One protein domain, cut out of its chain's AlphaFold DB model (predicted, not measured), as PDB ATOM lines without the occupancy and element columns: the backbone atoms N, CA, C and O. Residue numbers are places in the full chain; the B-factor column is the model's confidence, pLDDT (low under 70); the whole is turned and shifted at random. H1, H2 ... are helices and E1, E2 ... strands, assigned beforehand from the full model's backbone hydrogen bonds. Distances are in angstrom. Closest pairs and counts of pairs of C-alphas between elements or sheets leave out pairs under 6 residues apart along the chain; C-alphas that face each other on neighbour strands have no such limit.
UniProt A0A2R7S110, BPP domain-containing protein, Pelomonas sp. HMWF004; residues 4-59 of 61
ATOM      1  N   ALA A   4      42.588 -50.371 -72.093       91.00
ATOM      2  CA  ALA A   4      41.634 -51.329 -71.533       91.00
ATOM      3  C   ALA A   4      41.187 -52.381 -72.563       91.00
ATOM      4  O   ALA A   4      40.926 -53.522 -72.201       91.00
ATOM      5  N   LEU A   5      41.144 -52.006 -73.847       89.44
ATOM      6  CA  LEU A   5      40.853 -52.911 -74.962       89.44
ATOM      7  C   LEU A   5      42.115 -53.430 -75.674       89.44
ATOM      8  O   LEU A   5      41.999 -54.088 -76.704       89.44
ATOM      9  N   GLY A   6      43.316 -53.117 -75.175       87.38
ATOM     10  CA  GLY A   6      44.572 -53.499 -75.829       87.38
ATOM     11  C   GLY A   6      44.760 -52.871 -77.217       87.38
ATOM     12  O   GLY A   6      45.301 -53.514 -78.110       87.38
ATOM     13  N   ILE A   7      44.278 -51.642 -77.422       89.31
ATOM     14  CA  ILE A   7      44.446 -50.880 -78.665       89.31
ATOM     15  C   ILE A   7      45.510 -49.802 -78.441       89.31
ATOM     16  O   ILE A   7      45.276 -48.793 -77.767       89.31
ATOM     17  N   ASP A   8      46.680 -49.993 -79.031       90.00
ATOM     18  CA  ASP A   8      47.755 -49.009 -79.106       90.00
ATOM     19  C   ASP A   8      47.492 -47.893 -80.127       90.00
ATOM     20  O   ASP A   8      46.506 -47.887 -80.867       90.00
ATOM     21  N   GLY A   9      48.368 -46.886 -80.111       91.31
ATOM     22  CA  GLY A   9      48.499 -45.958 -81.232       91.31
ATOM     23  C   GLY A   9      49.120 -46.639 -82.452       91.31
ATOM     24  O   GLY A   9      49.466 -47.814 -82.404       91.31
ATOM     25  N   VAL A  10      49.266 -45.879 -83.530       92.69
ATOM     26  CA  VAL A  10      49.940 -46.331 -84.752       92.69
ATOM     27  C   VAL A  10      51.384 -45.847 -84.769       92.69
ATOM     28  O   VAL A  10      51.667 -44.722 -84.346       92.69
ATOM     29  N   THR A  11      52.299 -46.681 -85.255       92.06
ATOM     30  CA  THR A  11      53.667 -46.272 -85.608       92.06
ATOM     31  C   THR A  11      54.091 -46.920 -86.917       92.06
ATOM     32  O   THR A  11      53.561 -47.970 -87.266       92.06
ATOM     33  N   GLU A  12      55.040 -46.295 -87.623       91.06
ATOM     34  CA  GLU A  12      55.546 -46.797 -88.914       91.06
ATOM     35  C   GLU A  12      54.409 -47.029 -89.929       91.06
ATOM     36  O   GLU A  12      54.351 -48.059 -90.587       91.06
ATOM     37  N   THR A  13      53.462 -46.085 -90.003       87.94
ATOM     38  CA  THR A  13      52.301 -46.175 -90.896       87.94
ATOM     39  C   THR A  13      52.720 -46.065 -92.360       87.94
ATOM     40  O   THR A  13      53.147 -44.996 -92.794       87.94
ATOM     41  N   ASP A  14      52.513 -47.134 -93.129       87.62
ATOM     42  CA  ASP A  14      52.724 -47.140 -94.583       87.62
ATOM     43  C   ASP A  14      51.562 -46.479 -95.345       87.62
ATOM     44  O   ASP A  14      51.769 -45.810 -96.357       87.62
ATOM     45  N   GLY A  15      50.321 -46.657 -94.870       95.12
ATOM     46  CA  GLY A  15      49.125 -46.195 -95.574       95.12
ATOM     47  C   GLY A  15      47.913 -45.933 -94.681       95.12
ATOM     48  O   GLY A  15      47.774 -46.488 -93.585       95.12
ATOM     49  N   LEU A  16      47.020 -45.081 -95.186       97.12
ATOM     50  CA  LEU A  16      45.718 -44.767 -94.603       97.12
ATOM     51  C   LEU A  16      44.663 -44.652 -95.702       97.12
ATOM     52  O   LEU A  16      44.995 -44.366 -96.852       97.12
ATOM     53  N   ASP A  17      43.404 -44.842 -95.328       97.81
ATOM     54  CA  ASP A  17      42.259 -44.601 -96.204       97.81
ATOM     55  C   ASP A  17      41.072 -44.056 -95.400       97.81
ATOM     56  O   ASP A  17      40.979 -44.255 -94.181       97.81
ATOM     57  N   VAL A  18      40.170 -43.341 -96.069       97.50
ATOM     58  CA  VAL A  18      39.032 -42.671 -95.441       97.50
ATOM     59  C   VAL A  18      37.768 -42.829 -96.271       97.50
ATOM     60  O   VAL A  18      37.760 -42.650 -97.486       97.50
ATOM     61  N   THR A  19      36.656 -43.092 -95.590       97.06
ATOM     62  CA  THR A  19      35.325 -43.030 -96.193       97.06
ATOM     63  C   THR A  19      34.404 -42.128 -95.388       97.06
ATOM     64  O   THR A  19      34.386 -42.167 -94.157       97.06
ATOM     65  N   ALA A  20      33.613 -41.327 -96.103       95.75
ATOM     66  CA  ALA A  20      32.519 -40.541 -95.537       95.75
ATOM     67  C   ALA A  20      31.178 -41.302 -95.551       95.75
ATOM     68  O   ALA A  20      30.169 -40.774 -95.087       95.75
ATOM     69  N   ALA A  21      31.143 -42.523 -96.099       97.50
ATOM     70  CA  ALA A  21      29.941 -43.344 -96.081       97.50
ATOM     71  C   ALA A  21      29.585 -43.742 -94.640       97.50
ATOM     72  O   ALA A  21      30.461 -44.095 -93.850       97.50
ATOM     73  N   SER A  22      28.291 -43.723 -94.312       97.12
ATOM     74  CA  SER A  22      27.805 -44.271 -93.044       97.12
ATOM     75  C   SER A  22      27.988 -45.786 -93.042       97.12
ATOM     76  O   SER A  22      27.441 -46.470 -93.905       97.12
ATOM     77  N   LEU A  23      28.728 -46.298 -92.057       97.00
ATOM     78  CA  LEU A  23      28.896 -47.736 -91.802       97.00
ATOM     79  C   LEU A  23      28.165 -48.178 -90.520       97.00
ATOM     80  O   LEU A  23      28.543 -49.166 -89.891       97.00
ATOM     81  N   ASP A  24      27.141 -47.413 -90.132       95.75
ATOM     82  CA  ASP A  24      26.328 -47.585 -88.927       95.75
ATOM     83  C   ASP A  24      27.118 -47.554 -87.602       95.75
ATOM     84  O   ASP A  24      28.339 -47.383 -87.545       95.75
ATOM     85  N   GLY A  25      26.384 -47.631 -86.486       96.25
ATOM     86  CA  GLY A  25      26.944 -47.662 -85.135       96.25
ATOM     87  C   GLY A  25      27.965 -46.538 -84.874       96.25
ATOM     88  O   GLY A  25      27.662 -45.367 -85.130       96.25
ATOM     89  N   PRO A  26      29.172 -46.854 -84.363       95.62
ATOM     90  CA  PRO A  26      30.199 -45.846 -84.098       95.62
ATOM     91  C   PRO A  26      30.755 -45.194 -85.376       95.62
ATOM     92  O   PRO A  26      31.328 -44.114 -85.296       95.62
ATOM     93  N   TYR A  27      30.560 -45.801 -86.547       97.38
ATOM     94  CA  TYR A  27      31.092 -45.353 -87.838       97.38
ATOM     95  C   TYR A  27      30.024 -44.701 -88.729       97.38
ATOM     96  O   TYR A  27      30.223 -44.528 -89.931       97.38
ATOM     97  N   ARG A  28      28.883 -44.306 -88.151       97.69
ATOM     98  CA  ARG A  28      27.773 -43.661 -88.875       97.69
ATOM     99  C   ARG A  28      28.162 -42.351 -89.583       97.69
ATOM    100  O   ARG A  28      27.468 -41.893 -90.478       97.69
ATOM    101  N   GLU A  29      29.243 -41.714 -89.137       97.12
ATOM    102  CA  GLU A  29      29.761 -40.452 -89.687       97.12
ATOM    103  C   GLU A  29      30.989 -40.660 -90.586       97.12
ATOM    104  O   GLU A  29      31.630 -39.685 -90.969       97.12
ATOM    105  N   GLY A  30      31.318 -41.911 -90.910       97.81
ATOM    106  CA  GLY A  30      32.513 -42.289 -91.650       97.81
ATOM    107  C   GLY A  30      33.564 -42.981 -90.785       97.81
ATOM    108  O   GLY A  30      33.456 -43.083 -89.554       97.81
ATOM    109  N   LEU A  31      34.612 -43.447 -91.456       98.31
ATOM    110  CA  LEU A  31      35.688 -44.242 -90.879       98.31
ATOM    111  C   LEU A  31      37.031 -43.815 -91.480       98.31
ATOM    112  O   LEU A  31      37.177 -43.742 -92.699       98.31
ATOM    113  N   LEU A  32      38.009 -43.590 -90.606       97.94
ATOM    114  CA  LEU A  32      39.425 -43.505 -90.946       97.94
ATOM    115  C   LEU A  32      40.095 -44.836 -90.585       97.94
ATOM    116  O   LEU A  32      39.983 -45.306 -89.449       97.94
ATOM    117  N   VAL A  33      40.817 -45.420 -91.537       97.00
ATOM    118  CA  VAL A  33      41.629 -46.624 -91.341       97.00
ATOM    119  C   VAL A  33      43.096 -46.240 -91.442       97.00
ATOM    120  O   VAL A  33      43.503 -45.601 -92.408       97.00
ATOM    121  N   VAL A  34      43.895 -46.637 -90.454       97.50
ATOM    122  CA  VAL A  34      45.334 -46.346 -90.423       97.50
ATOM    123  C   VAL A  34      46.106 -47.630 -90.153       97.50
ATOM    124  O   VAL A  34      45.774 -48.359 -89.215       97.50
ATOM    125  N   GLN A  35      47.114 -47.926 -90.972       96.50
ATOM    126  CA  GLN A  35      47.988 -49.079 -90.760       96.50
ATOM    127  C   GLN A  35      48.962 -48.830 -89.594       96.50
ATOM    128  O   GLN A  35      49.444 -47.715 -89.380       96.50
ATOM    129  N   ASP A  36      49.211 -49.882 -88.816       94.56
ATOM    130  CA  ASP A  36      50.178 -49.920 -87.722       94.56
ATOM    131  C   ASP A  36      51.288 -50.922 -88.056       94.56
ATOM    132  O   ASP A  36      51.107 -52.143 -87.934       94.56
ATOM    133  N   GLY A  37      52.433 -50.390 -88.485       90.94
ATOM    134  CA  GLY A  37      53.620 -51.150 -88.865       90.94
ATOM    135  C   GLY A  37      54.332 -51.803 -87.680       90.94
ATOM    136  O   GLY A  37      55.040 -52.800 -87.858       90.94
ATOM    137  N   HIS A  38      54.089 -51.314 -86.458       90.56
ATOM    138  CA  HIS A  38      54.744 -51.815 -85.255       90.56
ATOM    139  C   HIS A  38      53.793 -51.885 -84.044       90.56
ATOM    140  O   HIS A  38      53.864 -51.080 -83.112       90.56
ATOM    141  N   LYS A  39      52.939 -52.918 -84.035       88.50
ATOM    142  CA  LYS A  39      51.991 -53.230 -82.951       88.50
ATOM    143  C   LYS A  39      52.708 -53.691 -81.672       88.50
ATOM    144  O   LYS A  39      53.334 -54.756 -81.651       88.50
ATOM    145  N   ARG A  40      52.564 -52.939 -80.576       88.25
ATOM    146  CA  ARG A  40      53.261 -53.157 -79.286       88.25
ATOM    147  C   ARG A  40      52.360 -53.575 -78.130       88.25
ATOM    148  O   ARG A  40      52.868 -54.144 -77.169       88.25
ATOM    149  N   LEU A  41      51.050 -53.326 -78.186       82.12
ATOM    150  CA  LEU A  41      50.149 -53.647 -77.069       82.12
ATOM    151  C   LEU A  41      48.989 -54.555 -77.499       82.12
ATOM    152  O   LEU A  41      48.071 -54.103 -78.172       82.12
ATOM    153  N   PRO A  42      49.008 -55.847 -77.123       83.69
ATOM    154  CA  PRO A  42      50.227 -56.636 -76.919       83.69
ATOM    155  C   PRO A  42      51.067 -56.684 -78.205       83.69
ATOM    156  O   PRO A  42      50.551 -56.406 -79.293       83.69
ATOM    157  N   HIS A  43      52.336 -57.075 -78.103       88.56
ATOM    158  CA  HIS A  43      53.166 -57.311 -79.283       88.56
ATOM    159  C   HIS A  43      52.488 -58.288 -80.244       88.56
ATOM    160  O   HIS A  43      51.910 -59.298 -79.833       88.56
ATOM    161  N   GLY A  44      52.531 -57.972 -81.532       89.69
ATOM    162  CA  GLY A  44      51.901 -58.804 -82.542       89.69
ATOM    163  C   GLY A  44      52.254 -58.381 -83.955       89.69
ATOM    164  O   GLY A  44      53.078 -57.501 -84.181       89.69
ATOM    165  N   ARG A  45      51.608 -59.042 -84.914       92.88
ATOM    166  CA  ARG A  45      51.732 -58.704 -86.333       92.88
ATOM    167  C   ARG A  45      51.152 -57.314 -86.601       92.88
ATOM    168  O   ARG A  45      50.275 -56.856 -85.865       92.88
ATOM    169  N   GLN A  46      51.606 -56.713 -87.697       91.19
ATOM    170  CA  GLN A  46      51.023 -55.494 -88.254       91.19
ATOM    171  C   GLN A  46      49.510 -55.630 -88.412       91.19
ATOM    172  O   GLN A  46      49.004 -56.703 -88.760       91.19
ATOM    173  N   ASN A  47      48.790 -54.546 -88.137       94.31
ATOM    174  CA  ASN A  47      47.342 -54.500 -88.279       94.31
ATOM    175  C   ASN A  47      46.860 -53.095 -88.662       94.31
ATOM    176  O   ASN A  47      47.650 -52.234 -89.035       94.31
ATOM    177  N   PHE A  48      45.549 -52.881 -88.582       96.25
ATOM    178  CA  PHE A  48      44.917 -51.597 -88.854       96.25
ATOM    179  C   PHE A  48      44.154 -51.126 -87.624       96.25
ATOM    180  O   PHE A  48      43.557 -51.935 -86.904       96.25
ATOM    181  N   LYS A  49      44.146 -49.815 -87.396       95.69
ATOM    182  CA  LYS A  49      43.281 -49.177 -86.406       95.69
ATOM    183  C   LYS A  49      42.119 -48.509 -87.122       95.69
ATOM    184  O   LYS A  49      42.310 -47.818 -88.122       95.69
ATOM    185  N   LEU A  50      40.925 -48.722 -86.582       96.44
ATOM    186  CA  LEU A  50      39.684 -48.137 -87.068       96.44
ATOM    187  C   LEU A  50      39.316 -46.966 -86.166       96.44
ATOM    188  O   LEU A  50      39.155 -47.138 -84.954       96.44
ATOM    189  N   VAL A  51      39.210 -45.776 -86.747       96.75
ATOM    190  CA  VAL A  51      38.919 -44.544 -86.019       96.75
ATOM    191  C   VAL A  51      37.602 -43.965 -86.539       96.75
ATOM    192  O   VAL A  51      37.524 -43.614 -87.718       96.75
ATOM    193  N   PRO A  52      36.565 -43.832 -85.690       97.44
ATOM    194  CA  PRO A  52      35.357 -43.100 -86.048       97.44
ATOM    195  C   PRO A  52      35.686 -41.695 -86.548       97.44
ATOM    196  O   PRO A  52      36.377 -40.934 -85.865       97.44
ATOM    197  N   TRP A  53      35.163 -41.323 -87.718       97.12
ATOM    198  CA  TRP A  53      35.429 -40.000 -88.289       97.12
ATOM    199  C   TRP A  53      34.940 -38.861 -87.385       97.12
ATOM    200  O   TRP A  53      35.546 -37.791 -87.332       97.12
ATOM    201  N   SER A  54      33.892 -39.116 -86.597       96.38
ATOM    202  CA  SER A  54      33.373 -38.188 -85.591       96.38
ATOM    203  C   SER A  54      34.431 -37.757 -84.567       96.38
ATOM    204  O   SER A  54      34.425 -36.598 -84.156       96.38
ATOM    205  N   GLU A  55      35.364 -38.635 -84.186       95.94
ATOM    206  CA  GLU A  55      36.448 -38.295 -83.256       95.94
ATOM    207  C   GLU A  55      37.518 -37.421 -83.915       95.94
ATOM    208  O   GLU A  55      37.999 -36.476 -83.294       95.94
ATOM    209  N   VAL A  56      37.843 -37.671 -85.188       94.81
ATOM    210  CA  VAL A  56      38.779 -36.831 -85.955       94.81
ATOM    211  C   VAL A  56      38.190 -35.438 -86.158       94.81
ATOM    212  O   VAL A  56      38.853 -34.433 -85.911       94.81
ATOM    213  N   ARG A  57      36.913 -35.361 -86.541       93.12
ATOM    214  CA  ARG A  57      36.224 -34.099 -86.827       93.12
ATOM    215  C   ARG A  57      36.191 -33.147 -85.632       93.12
ATOM    216  O   ARG A  57      36.286 -31.941 -85.832       93.12
ATOM    217  N   LYS A  58      36.124 -33.659 -84.396       95.00
ATOM    218  CA  LYS A  58      36.208 -32.833 -83.171       95.00
ATOM    219  C   LYS A  58      37.513 -32.031 -83.070       95.00
ATOM    220  O   LYS A  58      37.559 -31.051 -82.329       95.00
ATOM    221  N   LEU A  59      38.561 -32.447 -83.783       94.44
ATOM    222  CA  LEU A  59      39.889 -31.835 -83.751       94.44
ATOM    223  C   LEU A  59      40.115 -30.806 -84.875       94.44
ATOM    224  O   LEU A  59      41.047 -30.015 -84.778       94.44
TER     225      LEU A  59
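AT A GLANCE: This is residues 4 to 59 of the 61 residues of the protein "BPP domain-containing protein" of Pelomonas sp. HMWF004 (UniProt A0A2R7S110). In a domain of little regular structure, an unnamed lead-in, residues 4 to 15, runs into a small three-strand sheet with loops at both ends, and a short helix, H1, follows E3 and only grazes the sheet. The printed part has 56 residues, under half of them in named elements, in the order E1, E2, E3, H1; the class is mixed. The sheet, E1 - E2 - E3, is an antiparallel meander, each strand the neighbour of the one before. It is only just compact, close to loose, with a radius of gyration of the C-alphas of 12.0 A and spans of 31 by 26 by 21 A.

HOW THE PARTS SIT: E1, residues 16 to 19, and E2, residues 31 to 36, form a hairpin, with N 17 and O 33 within hydrogen-bond range at 3.0 A. E2 and E3, residues 47 to 52, form another, with N 34 and O 49 at 3.1 A. Edge strands E1 and E3 are apart. H1, residues 53 to 57, grazes the sheet with residues 53 to 56; its closest C-alphas to E2 are Trp 53 and Leu 31, 5.0 A. Every O i to N i+4 pair in H1 is within hydrogen-bond range.

IN THESE COORDINATES: E1 begins at C-alpha 16 (45.718, -44.767, -94.603); H1 ends at C-alpha 57 (36.224, -34.099, -86.827). E2 measures 15.9 A and E3 16.7 A.

THE WHOLE: The farthest C-alphas, Ala 21 and His 43, are 31.9 A apart. The link E1 to E2 is long; the printed part has no cut, and no printed residue is under 70 in pLDDT.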